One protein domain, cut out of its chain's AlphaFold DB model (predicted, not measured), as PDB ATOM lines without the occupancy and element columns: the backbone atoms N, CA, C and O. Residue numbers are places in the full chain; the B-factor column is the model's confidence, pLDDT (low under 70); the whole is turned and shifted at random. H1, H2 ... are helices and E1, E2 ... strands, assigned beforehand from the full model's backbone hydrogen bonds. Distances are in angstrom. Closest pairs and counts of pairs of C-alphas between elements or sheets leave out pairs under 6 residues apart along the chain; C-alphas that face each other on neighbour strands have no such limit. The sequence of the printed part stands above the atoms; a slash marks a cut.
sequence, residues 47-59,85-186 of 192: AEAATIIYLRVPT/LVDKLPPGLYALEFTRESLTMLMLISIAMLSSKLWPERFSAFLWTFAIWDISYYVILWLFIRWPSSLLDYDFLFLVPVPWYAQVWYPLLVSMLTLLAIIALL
ATOM      1  N   ALA A  47     222.531 206.614 159.749       92.50
ATOM      2  CA  ALA A  47     222.006 205.306 159.360       92.50
ATOM      3  C   ALA A  47     221.551 204.488 160.583       92.50
ATOM      4  O   ALA A  47     220.486 203.862 160.555       92.50
ATOM      5  N   GLU A  48     222.320 204.555 161.671       90.44
ATOM      6  CA  GLU A  48     221.965 203.939 162.949       90.44
ATOM      7  C   GLU A  48     220.690 204.552 163.532       90.44
ATOM      8  O   GLU A  48     219.709 203.849 163.779       90.44
ATOM      9  N   ALA A  49     220.672 205.878 163.694       88.38
ATOM     10  CA  ALA A  49     219.541 206.591 164.270       88.38
ATOM     11  C   ALA A  49     218.261 206.365 163.457       88.38
ATOM     12  O   ALA A  49     217.205 206.131 164.036       88.38
ATOM     13  N   ALA A  50     218.346 206.366 162.125       87.25
ATOM     14  CA  ALA A  50     217.218 206.065 161.251       87.25
ATOM     15  C   ALA A  50     216.672 204.653 161.501       87.25
ATOM     16  O   ALA A  50     215.463 204.489 161.640       87.25
ATOM     17  N   THR A  51     217.548 203.650 161.615       83.75
ATOM     18  CA  THR A  51     217.145 202.268 161.927       83.75
ATOM     19  C   THR A  51     216.412 202.206 163.264       83.75
ATOM     20  O   THR A  51     215.316 201.656 163.338       83.75
ATOM     21  N   ILE A  52     216.961 202.841 164.300       80.88
ATOM     22  CA  ILE A  52     216.330 202.899 165.621       80.88
ATOM     23  C   ILE A  52     214.985 203.626 165.580       80.88
ATOM     24  O   ILE A  52     214.024 203.163 166.191       80.88
ATOM     25  N   ILE A  53     214.878 204.732 164.842       78.19
ATOM     26  CA  ILE A  53     213.605 205.435 164.654       78.19
ATOM     27  C   ILE A  53     212.588 204.489 164.017       78.19
ATOM     28  O   ILE A  53     211.494 204.356 164.556       78.19
ATOM     29  N   TYR A  54     212.943 203.780 162.942       76.25
ATOM     30  CA  TYR A  54     212.042 202.819 162.301       76.25
ATOM     31  C   TYR A  54     211.607 201.691 163.239       76.25
ATOM     32  O   TYR A  54     210.431 201.339 163.239       76.25
ATOM     33  N   LEU A  55     212.511 201.164 164.071       72.25
ATOM     34  CA  LEU A  55     212.177 200.141 165.071       72.25
ATOM     35  C   LEU A  55     211.240 200.665 166.169       72.25
ATOM     36  O   LEU A  55     210.471 199.893 166.736       72.25
ATOM     37  N   ARG A  56     211.298 201.966 166.479       70.38
ATOM     38  CA  ARG A  56     210.427 202.623 167.467       70.38
ATOM     39  C   ARG A  56     209.063 203.011 166.900       70.38
ATOM     40  O   ARG A  56     208.167 203.321 167.681       70.38
ATOM     41  N   VAL A  57     208.875 203.006 165.580       66.31
ATOM     42  CA  VAL A  57     207.558 203.259 164.984       66.31
ATOM     43  C   VAL A  57     206.672 202.029 165.209       66.31
ATOM     44  O   VAL A  57     207.022 200.943 164.747       66.31
ATOM     45  N   PRO A  58     205.504 202.166 165.869       60.97
ATOM     46  CA  PRO A  58     204.558 201.065 165.994       60.97
ATOM     47  C   PRO A  58     204.187 200.526 164.611       60.97
ATOM     48  O   PRO A  58     203.663 201.257 163.770       60.97
ATOM     49  N   THR A  59     204.434 199.239 164.372       55.34
ATOM     50  CA  THR A  59     204.162 198.553 163.097       55.34
ATOM     51  C   THR A  59     202.692 198.634 162.680       55.34
ATOM     52  O   THR A  59     202.391 198.622 161.488       55.34
ATOM     53  N   LEU A  85     211.900 197.310 174.484       59.09
ATOM     54  CA  LEU A  85     211.671 196.711 173.174       59.09
ATOM     55  C   LEU A  85     212.621 195.538 172.952       59.09
ATOM     56  O   LEU A  85     212.152 194.470 172.571       59.09
ATOM     57  N   VAL A  86     213.914 195.699 173.257       59.62
ATOM     58  CA  VAL A  86     214.912 194.639 173.048       59.62
ATOM     59  C   VAL A  86     214.614 193.391 173.876       59.62
ATOM     60  O   VAL A  86     214.654 192.283 173.340       59.62
ATOM     61  N   ASP A  87     214.212 193.562 175.137       60.62
ATOM     62  CA  ASP A  87     213.855 192.448 176.027       60.62
ATOM     63  C   ASP A  87     212.572 191.706 175.593       60.62
ATOM     64  O   ASP A  87     212.324 190.581 176.030       60.62
ATOM     65  N   LYS A  88     211.756 192.307 174.715       64.69
ATOM     66  CA  LYS A  88     210.500 191.736 174.195       64.69
ATOM     67  C   LYS A  88     210.556 191.386 172.701       64.69
ATOM     68  O   LYS A  88     209.528 191.019 172.130       64.69
ATOM     69  N   LEU A  89     211.724 191.485 172.057       67.06
ATOM     70  CA  LEU A  89     211.874 191.169 170.634       67.06
ATOM     71  C   LEU A  89     211.627 189.673 170.366       67.06
ATOM     72  O   LEU A  89     212.142 188.815 171.091       67.06
ATOM     73  N   PRO A  90     210.917 189.320 169.276       77.44
ATOM     74  CA  PRO A  90     210.883 187.950 168.788       77.44
ATOM     75  C   PRO A  90     212.311 187.438 168.527       77.44
ATOM     76  O   PRO A  90     213.145 188.208 168.036       77.44
ATOM     77  N   PRO A  91     212.603 186.140 168.741       74.81
ATOM     78  CA  PRO A  91     213.963 185.602 168.621       74.81
ATOM     79  C   PRO A  91     214.646 185.899 167.275       74.81
ATOM     80  O   PRO A  91     215.850 186.137 167.224       74.81
ATOM     81  N   GLY A  92     213.875 185.924 166.180       78.38
ATOM     82  CA  GLY A  92     214.393 186.251 164.849       78.38
ATOM     83  C   GLY A  92     214.822 187.714 164.692       78.38
ATOM     84  O   GLY A  92     215.825 187.985 164.036       78.38
ATOM     85  N   LEU A  93     214.107 188.652 165.317       77.38
ATOM     86  CA  LEU A  93     214.416 190.082 165.231       77.38
ATOM     87  C   LEU A  93     215.606 190.441 166.133       77.38
ATOM     88  O   LEU A  93     216.468 191.215 165.734       77.38
ATOM     89  N   TYR A  94     215.725 189.778 167.286       80.44
ATOM     90  CA  TYR A  94     216.908 189.874 168.143       80.44
ATOM     91  C   TYR A  94     218.195 189.444 167.415       80.44
ATOM     92  O   TYR A  94     219.211 190.135 167.476       80.44
ATOM     93  N   ALA A  95     218.165 188.317 166.689       84.81
ATOM     94  CA  ALA A  95     219.324 187.843 165.930       84.81
ATOM     95  C   ALA A  95     219.728 188.812 164.802       84.81
ATOM     96  O   ALA A  95     220.920 188.971 164.517       84.81
ATOM     97  N   LEU A  96     218.746 189.473 164.181       85.44
ATOM     98  CA  LEU A  96     218.992 190.500 163.174       85.44
ATOM     99  C   LEU A  96     219.693 191.720 163.786       85.44
ATOM    100  O   LEU A  96     220.724 192.130 163.257       85.44
ATOM    101  N   GLU A  97     219.205 192.235 164.919       84.38
ATOM    102  CA  GLU A  97     219.838 193.362 165.623       84.38
ATOM    103  C   GLU A  97     221.260 193.025 166.083       84.38
ATOM    104  O   GLU A  97     222.197 193.781 165.828       84.38
ATOM    105  N   PHE A  98     221.467 191.832 166.645       87.38
ATOM    106  CA  PHE A  98     222.802 191.366 167.029       87.38
ATOM    107  C   PHE A  98     223.773 191.323 165.843       87.38
ATOM    108  O   PHE A  98     224.928 191.751 165.942       87.38
ATOM    109  N   THR A  99     223.305 190.814 164.702       89.38
ATOM    110  CA  THR A  99     224.113 190.736 163.480       89.38
ATOM    111  C   THR A  99     224.413 192.132 162.943       89.38
ATOM    112  O   THR A  99     225.553 192.419 162.579       89.38
ATOM    113  N   ARG A 100     223.418 193.023 162.935       90.19
ATOM    114  CA  ARG A 100     223.540 194.403 162.464       90.19
ATOM    115  C   ARG A 100     224.572 195.188 163.274       90.19
ATOM    116  O   ARG A 100     225.455 195.817 162.691       90.19
ATOM    117  N   GLU A 101     224.529 195.101 164.599       90.69
ATOM    118  CA  GLU A 101     225.518 195.755 165.460       90.69
ATOM    119  C   GLU A 101     226.919 195.137 165.335       90.69
ATOM    120  O   GLU A 101     227.927 195.847 165.309       90.69
ATOM    121  N   SER A 102     227.007 193.814 165.175       90.69
ATOM    122  CA  SER A 102     228.288 193.136 164.932       90.69
ATOM    123  C   SER A 102     228.932 193.607 163.623       90.69
ATOM    124  O   SER A 102     230.135 193.876 163.565       90.69
ATOM    125  N   LEU A 103     228.129 193.759 162.566       93.38
ATOM    126  CA  LEU A 103     228.580 194.294 161.280       93.38
ATOM    127  C   LEU A 103     228.939 195.783 161.372       93.38
ATOM    128  O   LEU A 103     229.894 196.223 160.735       93.38
ATOM    129  N   THR A 104     228.238 196.541 162.213       91.88
ATOM    130  CA  THR A 104     228.545 197.945 162.535       91.88
ATOM    131  C   THR A 104     229.949 198.076 163.127       91.88
ATOM    132  O   THR A 104     230.758 198.862 162.626       91.88
ATOM    133  N   MET A 105     230.301 197.227 164.098       93.12
ATOM    134  CA  MET A 105     231.669 197.161 164.626       93.12
ATOM    135  C   MET A 105     232.697 196.824 163.547       93.12
ATOM    136  O   MET A 105     233.745 197.467 163.461       93.12
ATOM    137  N   LEU A 106     232.398 195.847 162.691       94.75
ATOM    138  CA  LEU A 106     233.295 195.439 161.611       94.75
ATOM    139  C   LEU A 106     233.553 196.580 160.616       94.75
ATOM    140  O   LEU A 106     234.695 196.771 160.189       94.75
ATOM    141  N   MET A 107     232.529 197.365 160.274       95.06
ATOM    142  CA  MET A 107     232.665 198.532 159.397       95.06
ATOM    143  C   MET A 107     233.556 199.613 160.021       95.06
ATOM    144  O   MET A 107     234.474 200.105 159.357       95.06
ATOM    145  N   LEU A 108     233.361 199.926 161.308       94.94
ATOM    146  CA  LEU A 108     234.201 200.884 162.040       94.94
ATOM    147  C   LEU A 108     235.663 200.419 162.137       94.94
ATOM    148  O   LEU A 108     236.590 201.208 161.943       94.94
ATOM    149  N   ILE A 109     235.893 199.128 162.385       95.25
ATOM    150  CA  ILE A 109     237.242 198.548 162.393       95.25
ATOM    151  C   ILE A 109     237.868 198.642 160.998       95.25
ATOM    152  O   ILE A 109     239.035 199.008 160.862       95.25
ATOM    153  N   SER A 110     237.095 198.361 159.952       96.31
ATOM    154  CA  SER A 110     237.576 198.369 158.570       96.31
ATOM    155  C   SER A 110     238.040 199.763 158.137       96.31
ATOM    156  O   SER A 110     239.165 199.903 157.653       96.31
ATOM    157  N   ILE A 111     237.250 200.816 158.383       96.12
ATOM    158  CA  ILE A 111     237.659 202.190 158.040       96.12
ATOM    159  C   ILE A 111     238.878 202.646 158.858       96.12
ATOM    160  O   ILE A 111     239.786 203.295 158.329       96.12
ATOM    161  N   ALA A 112     238.968 202.228 160.122       95.25
ATOM    162  CA  ALA A 112     240.117 202.508 160.971       95.25
ATOM    163  C   ALA A 112     241.401 201.844 160.446       95.25
ATOM    164  O   ALA A 112     242.454 202.482 160.383       95.25
ATOM    165  N   MET A 113     241.322 200.591 159.998       94.81
ATOM    166  CA  MET A 113     242.456 199.854 159.430       94.81
ATOM    167  C   MET A 113     242.960 200.454 158.112       94.81
ATOM    168  O   MET A 113     244.165 200.407 157.845       94.81
ATOM    169  N   LEU A 114     242.061 201.054 157.324       94.88
ATOM    170  CA  LEU A 114     242.378 201.750 156.073       94.88
ATOM    171  C   LEU A 114     242.981 203.150 156.289       94.88
ATOM    172  O   LEU A 114     243.609 203.690 155.383       94.88
ATOM    173  N   SER A 115     242.825 203.736 157.479       92.25
ATOM    174  CA  SER A 115     243.204 205.133 157.741       92.25
ATOM    175  C   SER A 115     244.717 205.382 157.874       92.25
ATOM    176  O   SER A 115     245.187 206.483 157.587       92.25
ATOM    177  N   SER A 116     245.485 204.381 158.320       92.19
ATOM    178  CA  SER A 116     246.941 204.458 158.500       92.19
ATOM    179  C   SER A 116     247.586 203.064 158.444       92.19
ATOM    180  O   SER A 116     246.908 202.040 158.504       92.19
ATOM    181  N   LYS A 117     248.920 203.011 158.346       89.81
ATOM    182  CA  LYS A 117     249.737 201.798 158.510       89.81
ATOM    183  C   LYS A 117     250.118 201.521 159.971       89.81
ATOM    184  O   LYS A 117     250.454 200.387 160.299       89.81
ATOM    185  N   LEU A 118     250.091 202.532 160.843       92.00
ATOM    186  CA  LEU A 118     250.572 202.429 162.221       92.00
ATOM    187  C   LEU A 118     249.437 202.118 163.200       92.00
ATOM    188  O   LEU A 118     248.397 202.768 163.193       92.00
ATOM    189  N   TRP A 119     249.672 201.165 164.105       91.06
ATOM    190  CA  TRP A 119     248.685 200.736 165.104       91.06
ATOM    191  C   TRP A 119     248.119 201.864 165.990       91.06
ATOM    192  O   TRP A 119     246.897 201.934 166.103       91.06
ATOM    193  N   PRO A 120     248.928 202.780 166.568       91.88
ATOM    194  CA  PRO A 120     248.401 203.904 167.352       91.88
ATOM    195  C   PRO A 120     247.443 204.807 166.573       91.88
ATOM    196  O   PRO A 120     246.439 205.273 167.104       91.88
ATOM    197  N   GLU A 121     247.744 205.036 165.297       93.81
ATOM    198  CA  GLU A 121     246.946 205.887 164.416       93.81
ATOM    199  C   GLU A 121     245.663 205.182 163.988       93.81
ATOM    200  O   GLU A 121     244.610 205.806 164.023       93.81
ATOM    201  N   ARG A 122     245.724 203.878 163.686       95.25
ATOM    202  CA  ARG A 122     244.539 203.047 163.417       95.25
ATOM    203  C   ARG A 122     243.590 203.020 164.607       95.25
ATOM    204  O   ARG A 122     242.399 203.250 164.442       95.25
ATOM    205  N   PHE A 123     244.109 202.785 165.811       95.56
ATOM    206  CA  PHE A 123     243.271 202.761 167.008       95.56
ATOM    207  C   PHE A 123     242.688 204.141 167.325       95.56
ATOM    208  O   PHE A 123     241.514 204.256 167.657       95.56
ATOM    209  N   SER A 124     243.476 205.206 167.155       95.19
ATOM    210  CA  SER A 124     242.972 206.573 167.317       95.19
ATOM    211  C   SER A 124     241.925 206.927 166.258       95.19
ATOM    212  O   SER A 124     240.952 207.594 166.574       95.19
ATOM    213  N   ALA A 125     242.073 206.451 165.020       96.75
ATOM    214  CA  ALA A 125     241.077 206.620 163.964       96.75
ATOM    215  C   ALA A 125     239.779 205.854 164.257       96.75
ATOM    216  O   ALA A 125     238.698 206.396 164.033       96.75
ATOM    217  N   PHE A 126     239.876 204.633 164.795       97.44
ATOM    218  CA  PHE A 126     238.719 203.880 165.282       97.44
ATOM    219  C   PHE A 126     237.976 204.676 166.353       97.44
ATOM    220  O   PHE A 126     236.801 204.975 166.182       97.44
ATOM    221  N   LEU A 127     238.682 205.094 167.408       97.06
ATOM    222  CA  LEU A 127     238.103 205.854 168.514       97.06
ATOM    223  C   LEU A 127     237.520 207.201 168.081       97.06
ATOM    224  O   LEU A 127     236.456 207.586 168.553       97.06
ATOM    225  N   TRP A 128     238.193 207.903 167.165       97.75
ATOM    226  CA  TRP A 128     237.681 209.133 166.567       97.75
ATOM    227  C   TRP A 128     236.344 208.888 165.874       97.75
ATOM    228  O   TRP A 128     235.362 209.571 166.142       97.75
ATOM    229  N   THR A 129     236.307 207.893 164.987       97.69
ATOM    230  CA  THR A 129     235.120 207.582 164.186       97.69
ATOM    231  C   THR A 129     233.979 207.093 165.069       97.69
ATOM    232  O   THR A 129     232.853 207.544 164.897       97.69
ATOM    233  N   PHE A 130     234.280 206.235 166.045       96.44
ATOM    234  CA  PHE A 130     233.330 205.726 167.029       96.44
ATOM    235  C   PHE A 130     232.704 206.862 167.844       96.44
ATOM    236  O   PHE A 130     231.486 206.941 167.941       96.44
ATOM    237  N   ALA A 131     233.513 207.789 168.367       97.19
ATOM    238  CA  ALA A 131     233.012 208.920 169.147       97.19
ATOM    239  C   ALA A 131     232.142 209.876 168.312       97.19
ATOM    240  O   ALA A 131     231.125 210.369 168.793       97.19
ATOM    241  N   ILE A 132     232.517 210.135 167.052       98.12
ATOM    242  CA  ILE A 132     231.696 210.951 166.143       98.12
ATOM    243  C   ILE A 132     230.382 210.245 165.803       98.12
ATOM    244  O   ILE A 132     229.338 210.896 165.803       98.12
ATOM    245  N   TRP A 133     230.426 208.944 165.514       96.88
ATOM    246  CA  TRP A 133     229.248 208.122 165.239       96.88
ATOM    247  C   TRP A 133     228.257 208.151 166.409       96.88
ATOM    248  O   TRP A 133     227.091 208.479 166.199       96.88
ATOM    249  N   ASP A 134     228.747 207.933 167.630       94.81
ATOM    250  CA  ASP A 134     227.961 207.915 168.869       94.81
ATOM    251  C   ASP A 134     227.294 209.272 169.149       94.81
ATOM    252  O   ASP A 134     226.085 209.367 169.348       94.81
ATOM    253  N   ILE A 135     228.047 210.373 169.053       96.12
ATOM    254  CA  ILE A 135     227.483 211.722 169.222       96.12
ATOM    255  C   ILE A 135     226.447 212.023 168.131       96.12
ATOM    256  O   ILE A 135     225.385 212.579 168.416       96.12
ATOM    257  N   SER A 136     226.745 211.666 166.879       96.56
ATOM    258  CA  SER A 136     225.848 211.928 165.749       96.56
ATOM    259  C   SER A 136     224.536 211.167 165.891       96.56
ATOM    260  O   SER A 136     223.482 211.741 165.628       96.56
ATOM    261  N   TYR A 137     224.585 209.921 166.368       94.12
ATOM    262  CA  TYR A 137     223.408 209.117 166.685       94.12
ATOM    263  C   TYR A 137     222.449 209.866 167.625       94.12
ATOM    264  O   TYR A 137     221.295 210.101 167.259       94.12
ATOM    265  N   TYR A 138     222.933 210.355 168.772       93.12
ATOM    266  CA  TYR A 138     222.094 211.100 169.721       93.12
ATOM    267  C   TYR A 138     221.587 212.432 169.166       93.12
ATOM    268  O   TYR A 138     220.431 212.790 169.389       93.12
ATOM    269  N   VAL A 139     222.424 213.167 168.426       94.44
ATOM    270  CA  VAL A 139     222.010 214.425 167.785       94.44
ATOM    271  C   VAL A 139     220.853 214.177 166.822       94.44
ATOM    272  O   VAL A 139     219.881 214.928 166.815       94.44
ATOM    273  N   ILE A 140     220.929 213.114 166.026       92.75
ATOM    274  CA  ILE A 140     219.925 212.796 165.012       92.75
ATOM    275  C   ILE A 140     218.642 212.299 165.676       92.75
ATOM    276  O   ILE A 140     217.568 212.791 165.340       92.75
ATOM    277  N   LEU A 141     218.727 211.433 166.687       88.38
ATOM    278  CA  LEU A 141     217.548 211.067 167.476       88.38
ATOM    279  C   LEU A 141     216.865 212.296 168.083       88.38
ATOM    280  O   LEU A 141     215.644 212.437 167.990       88.38
ATOM    281  N   TRP A 142     217.638 213.243 168.612       89.12
ATOM    282  CA  TRP A 142     217.062 214.449 169.191       89.12
ATOM    283  C   TRP A 142     216.399 215.339 168.132       89.12
ATOM    284  O   TRP A 142     215.324 215.887 168.373       89.12
ATOM    285  N   LEU A 143     216.996 215.457 166.943       89.25
ATOM    286  CA  LEU A 143     216.433 216.236 165.837       89.25
ATOM    287  C   LEU A 143     215.109 215.659 165.327       89.25
ATOM    288  O   LEU A 143     214.185 216.424 165.056       89.25
ATOM    289  N   PHE A 144     215.018 214.334 165.195       83.75
ATOM    290  CA  PHE A 144     213.867 213.686 164.568       83.75
ATOM    291  C   PHE A 144     212.767 213.315 165.555       83.75
ATOM    292  O   PHE A 144     211.606 213.523 165.230       83.75
ATOM    293  N   ILE A 145     213.101 212.795 166.739       82.06
ATOM    294  CA  ILE A 145     212.118 212.265 167.702       82.06
ATOM    295  C   ILE A 145     212.184 212.937 169.080       82.06
ATOM    296  O   ILE A 145     211.501 212.507 170.002       82.06
ATOM    297  N   ARG A 146     212.999 213.994 169.242       83.31
ATOM    298  CA  ARG A 146     213.168 214.743 170.511       83.31
ATOM    299  C   ARG A 146     213.599 213.879 171.702       83.31
ATOM    300  O   ARG A 146     213.443 214.284 172.852       83.31
ATOM    301  N   TRP A 147     214.186 212.722 171.417       83.44
ATOM    302  CA  TRP A 147     214.795 211.838 172.399       83.44
ATOM    303  C   TRP A 147     216.323 211.938 172.278       83.44
ATOM    304  O   TRP A 147     216.824 211.975 171.156       83.44
ATOM    305  N   PRO A 148     217.083 211.961 173.381       85.31
ATOM    306  CA  PRO A 148     216.633 211.830 174.764       85.31
ATOM    307  C   PRO A 148     216.050 213.133 175.315       85.31
ATOM    308  O   PRO A 148     216.465 214.229 174.935       85.31
ATOM    309  N   SER A 149     215.070 213.007 176.209       85.06
ATOM    310  CA  SER A 149     214.415 214.148 176.857       85.06
ATOM    311  C   SER A 149     215.276 214.701 177.995       85.06
ATOM    312  O   SER A 149     215.254 215.899 178.278       85.06
ATOM    313  N   SER A 150     216.073 213.834 178.621       87.00
ATOM    314  CA  SER A 150     217.075 214.174 179.622       87.00
ATOM    315  C   SER A 150     218.343 213.353 179.419       87.00
ATOM    316  O   SER A 150     218.309 212.189 179.033       87.00
ATOM    317  N   LEU A 151     219.496 213.918 179.777       87.25
ATOM    318  CA  LEU A 151     220.764 213.179 179.774       87.25
ATOM    319  C   LEU A 151     220.795 212.024 180.797       87.25
ATOM    320  O   LEU A 151     221.703 211.195 180.768       87.25
ATOM    321  N   LEU A 152     219.826 211.981 181.716       86.94
ATOM    322  CA  LEU A 152     219.659 210.914 182.704       86.94
ATOM    323  C   LEU A 152     218.808 209.742 182.200       86.94
ATOM    324  O   LEU A 152     218.720 208.738 182.915       86.94
ATOM    325  N   ASP A 153     218.212 209.866 181.011       85.06
ATOM    326  CA  ASP A 153     217.437 208.796 180.390       85.06
ATOM    327  C   ASP A 153     218.341 207.583 180.152       85.06
ATOM    328  O   ASP A 153     219.522 207.721 179.811       85.06
ATOM    329  N   TYR A 154     217.798 206.389 180.389       84.12
ATOM    330  CA  TYR A 154     218.517 205.148 180.132       84.12
ATOM    331  C   TYR A 154     218.439 204.805 178.655       84.12
ATOM    332  O   TYR A 154     217.362 204.781 178.064       84.12
ATOM    333  N   ASP A 155     219.599 204.491 178.103       83.81
ATOM    334  CA  ASP A 155     219.753 204.015 176.749       83.81
ATOM    335  C   ASP A 155     220.341 202.607 176.718       83.81
ATOM    336  O   ASP A 155     221.044 202.156 177.634       83.81
ATOM    337  N   PHE A 156     220.034 201.935 175.620       83.19
ATOM    338  CA  PHE A 156     220.622 200.682 175.212       83.19
ATOM    339  C   PHE A 156     221.747 200.988 174.215       83.19
ATOM    340  O   PHE A 156     221.479 201.376 173.083       83.19
ATOM    341  N   LEU A 157     223.001 200.859 174.655       82.00
ATOM    342  CA  LEU A 157     224.163 201.286 173.869       82.00
ATOM    343  C   LEU A 157     224.555 200.265 172.803       82.00
ATOM    344  O   LEU A 157     224.824 200.633 171.667       82.00
ATOM    345  N   PHE A 158     224.649 198.997 173.204       81.75
ATOM    346  CA  PHE A 158     225.100 197.892 172.363       81.75
ATOM    347  C   PHE A 158     224.571 196.563 172.897       81.75
ATOM    348  O   PHE A 158     224.502 196.349 174.103       81.75
ATOM    349  N   LEU A 159     224.270 195.640 171.999       82.69
ATOM    350  CA  LEU A 159     223.937 194.244 172.229       82.69
ATOM    351  C   LEU A 159     225.170 193.335 172.242       82.69
ATOM    352  O   LEU A 159     225.141 192.254 172.831       82.69
ATOM    353  N   VAL A 160     226.251 193.751 171.582       80.75
ATOM    354  CA  VAL A 160     227.443 192.925 171.353       80.75
ATOM    355  C   VAL A 160     228.551 193.249 172.367       80.75
ATOM    356  O   VAL A 160     228.904 194.414 172.528       80.75
ATOM    357  N   PRO A 161     229.197 192.250 173.008       73.94
ATOM    358  CA  PRO A 161     228.853 190.821 173.045       73.94
ATOM    359  C   PRO A 161     227.709 190.501 174.022       73.94
ATOM    360  O   PRO A 161     227.178 189.394 174.001       73.94
ATOM    361  N   VAL A 162     227.375 191.449 174.898       82.75
ATOM    362  CA  VAL A 162     226.266 191.388 175.852       82.75
ATOM    363  C   VAL A 162     225.558 192.748 175.876       82.75
ATOM    364  O   VAL A 162     226.228 193.745 175.619       82.75
ATOM    365  N   PRO A 163     224.265 192.813 176.243       84.81
ATOM    366  CA  PRO A 163     223.517 194.059 176.420       84.81
ATOM    367  C   PRO A 163     224.212 195.079 177.330       84.81
ATOM    368  O   PRO A 163     224.528 194.778 178.487       84.81
ATOM    369  N   TRP A 164     224.432 196.291 176.823       87.06
ATOM    370  CA  TRP A 164     225.021 197.421 177.533       87.06
ATOM    371  C   TRP A 164     223.965 198.494 177.760       87.06
ATOM    372  O   TRP A 164     223.448 199.094 176.822       87.06
ATOM    373  N   TYR A 165     223.697 198.774 179.029       86.44
ATOM    374  CA  TYR A 165     222.753 199.790 179.468       86.44
ATOM    375  C   TYR A 165     223.499 200.897 180.195       86.44
ATOM    376  O   TYR A 165     224.226 200.627 181.156       86.44
ATOM    377  N   ALA A 166     223.292 202.145 179.793       88.94
ATOM    378  CA  ALA A 166     223.847 203.303 180.481       88.94
ATOM    379  C   ALA A 166     222.902 204.496 180.371       88.94
ATOM    380  O   ALA A 166     221.990 204.508 179.557       88.94
ATOM    381  N   GLN A 167     223.125 205.515 181.194       90.81
ATOM    382  CA  GLN A 167     222.456 206.796 180.994       90.81
ATOM    383  C   GLN A 167     223.145 207.558 179.865       90.81
ATOM    384  O   GLN A 167     224.369 207.502 179.777       90.81
ATOM    385  N   VAL A 168     222.386 208.306 179.066       91.62
ATOM    386  CA  VAL A 168     222.871 209.024 177.870       91.62
ATOM    387  C   VAL A 168     224.084 209.923 178.139       91.62
ATOM    388  O   VAL A 168     224.971 210.040 177.295       91.62
ATOM    389  N   TRP A 169     224.172 210.559 179.311       93.00
ATOM    390  CA  TRP A 169     225.328 211.401 179.640       93.00
ATOM    391  C   TRP A 169     226.658 210.637 179.590       93.00
ATOM    392  O   TRP A 169     227.694 211.233 179.302       93.00
ATOM    393  N   TYR A 170     226.643 209.334 179.886       92.62
ATOM    394  CA  TYR A 170     227.838 208.510 180.004       92.62
ATOM    395  C   TYR A 170     228.555 208.284 178.658       92.62
ATOM    396  O   TYR A 170     229.718 208.689 178.562       92.62
ATOM    397  N   PRO A 171     227.927 207.706 177.611       93.00
ATOM    398  CA  PRO A 171     228.565 207.546 176.302       93.00
ATOM    399  C   PRO A 171     228.977 208.897 175.707       93.00
ATOM    400  O   PRO A 171     230.122 209.040 175.286       93.00
ATOM    401  N   LEU A 172     228.135 209.935 175.819       95.06
ATOM    402  CA  LEU A 172     228.471 211.281 175.347       95.06
ATOM    403  C   LEU A 172     229.723 211.848 176.028       95.06
ATOM    404  O   LEU A 172     230.583 212.423 175.360       95.06
ATOM    405  N   LEU A 173     229.863 211.671 177.346       95.31
ATOM    406  CA  LEU A 173     231.055 212.107 178.072       95.31
ATOM    407  C   LEU A 173     232.304 211.359 177.592       95.31
ATOM    408  O   LEU A 173     233.328 211.989 177.321       95.31
ATOM    409  N   VAL A 174     232.228 210.030 177.471       95.50
ATOM    410  CA  VAL A 174     233.349 209.202 177.001       95.50
ATOM    411  C   VAL A 174     233.752 209.595 175.576       95.50
ATOM    412  O   VAL A 174     234.942 209.790 175.312       95.50
ATOM    413  N   SER A 175     232.784 209.784 174.681       96.69
ATOM    414  CA  SER A 175     232.993 210.211 173.296       96.69
ATOM    415  C   SER A 175     233.653 211.593 173.228       96.69
ATOM    416  O   SER A 175     234.672 211.764 172.553       96.69
ATOM    417  N   MET A 176     233.181 212.565 174.013       96.81
ATOM    418  CA  MET A 176     233.778 213.905 174.069       96.81
ATOM    419  C   MET A 176     235.214 213.893 174.606       96.81
ATOM    420  O   MET A 176     236.106 214.501 174.007       96.81
ATOM    421  N   LEU A 177     235.476 213.172 175.701       97.19
ATOM    422  CA  LEU A 177     236.829 213.034 176.250       97.19
ATOM    423  C   LEU A 177     237.774 212.350 175.256       97.19
ATOM    424  O   LEU A 177     238.929 212.756 175.125       97.19
ATOM    425  N   THR A 178     237.280 211.346 174.529       97.12
ATOM    426  CA  THR A 178     238.038 210.636 173.492       97.12
ATOM    427  C   THR A 178     238.463 211.581 172.371       97.12
ATOM    428  O   THR A 178     239.644 211.618 172.011       97.12
ATOM    429  N   LEU A 179     237.541 212.402 171.857       97.19
ATOM    430  CA  LEU A 179     237.857 213.396 170.830       97.19
ATOM    431  C   LEU A 179     238.894 214.403 171.330       97.19
ATOM    432  O   LEU A 179     239.883 214.656 170.642       97.19
ATOM    433  N   LEU A 180     238.729 214.931 172.546       96.50
ATOM    434  CA  LEU A 180     239.685 215.871 173.139       96.50
ATOM    435  C   LEU A 180     241.084 215.259 173.289       96.50
ATOM    436  O   LEU A 180     242.074 215.904 172.935       96.50
ATOM    437  N   ALA A 181     241.171 214.011 173.754       95.44
ATOM    438  CA  ALA A 181     242.432 213.285 173.878       95.44
ATOM    439  C   ALA A 181     243.137 213.140 172.519       95.44
ATOM    440  O   ALA A 181     244.330 213.433 172.407       95.44
ATOM    441  N   ILE A 182     242.406 212.755 171.470       95.25
ATOM    442  CA  ILE A 182     242.969 212.593 170.123       95.25
ATOM    443  C   ILE A 182     243.382 213.947 169.532       95.25
ATOM    444  O   ILE A 182     244.478 214.058 168.985       95.25
ATOM    445  N   ILE A 183     242.572 215.003 169.690       94.94
ATOM    446  CA  ILE A 183     242.929 216.367 169.254       94.94
ATOM    447  C   ILE A 183     244.223 216.827 169.935       94.94
ATOM    448  O   ILE A 183     245.101 217.378 169.269       94.94
ATOM    449  N   ALA A 184     244.368 216.586 171.240       93.50
ATOM    450  CA  ALA A 184     245.586 216.922 171.969       93.50
ATOM    451  C   ALA A 184     246.798 216.149 171.420       93.50
ATOM    452  O   ALA A 184     247.823 216.755 171.117       93.50
ATOM    453  N   LEU A 185     246.668 214.838 171.193       92.81
ATOM    454  CA  LEU A 185     247.730 214.005 170.614       92.81
ATOM    455  C   LEU A 185     248.137 214.421 169.191       92.81
ATOM    456  O   LEU A 185     249.310 214.320 168.833       92.81
ATOM    457  N   LEU A 186     247.187 214.900 168.384       91.75
ATOM    458  CA  LEU A 186     247.441 215.411 167.033       91.75
ATOM    459  C   LEU A 186     248.163 216.762 167.028       91.75
ATOM    460  O   LEU A 186     248.795 217.094 166.023       91.75
TER     461      LEU A 186
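AT A GLANCE: This is residues 47 to 59 and 85 to 186 of the 192 residues of an uncharacterized protein of Candidatus Fischerbacteria bacterium RBG_13_37_8 (UniProt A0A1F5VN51). A small two-stranded hairpin, E1 and E2, stretches from the start of H4 toward H2, beside a V of two long helices, H2 and H3, that meet where H2 ends and H3 begins. H4 crosses H3 at residues 124 to 135 of H3, while the short helix H1 packs on residues 137 to 145 of H3. The printed part has 115 residues, with four named helices and two named strands in the order H1, H2, H3, E1, E2, H4; the sheet is E1 - E2, antiparallel, and the class is mostly helix. The whole is compact, with a radius of gyration of the C-alphas of 15.3 A and spans of 45 by 31 by 23 A.

IN THESE COORDINATES: Strand E1 is residues 154 to 158, 12.5 A from first to last C-alpha, and E2 is residues 164 to 167, 10.3 A. H3, residues 119 to 145, is the longest helix and measures 38.4 A. H2, residues 91 to 115, measures 36.8 A, and H4, residues 169 to 186, measures 25.8 A. H1, residues 47 to 56, measures 14.4 A. C-alpha 47 is at (222.006, 205.306, 159.360), C-alpha 154 at (218.517, 205.148, 180.132) and C-alpha 186 at (247.441, 215.411, 167.033).

HOW THE PARTS SIT: E1 and E2 form a hairpin, antiparallel at 146 degrees, with N 155 and O 166 at 2.8 A and N 164 and O 158 at 2.7 A, within hydrogen-bond range. E1 and H4 are near each other, with 6 pairs of C-alphas within 10 A. The closest C-alphas of E1 and H2, those of Phe 158 and Glu 101, are 7.2 A apart. H3 is the hub. It touches H4 with residues 124 to 135 alone, at a steep tilt of 40 degrees, opposite ways; the closest C-alphas, Ala 131 and Ser 175, are 4.3 A apart. Residues 121 to 130 of H3 touch residues 108 to 115 of H2 at a steep tilt of 48 degrees, opposite ways, closest at the C-alphas of Phe 126 and Ala 112, 4.7 A. Residues 137 to 145 of H3 touch H1 at a steep tilt of 40 degrees, the same way, closest at the C-alphas of Tyr 137 and Ala 49, 5.2 A. Among the pairs that are apart are H1 and H4, H2 and H4, and H1 and H2. In H1, H2, H3 and H4 every O i to N i+4 pair is within hydrogen-bond range.

THE WHOLE: The two C-alphas farthest apart, those of Thr 59 and Leu 185, are 46.8 A apart. Residues 60 to 84 are not printed, and C-alphas 59 and 85 are 12.7 A apart across this cut, which lies in the link from H1 to H2. Of the links that are printed whole, H3 to E1 is short and the others are tight. The mean pLDDT of the printed part is 87.8; residues 57 to 59 and 85 to 89 are under 70.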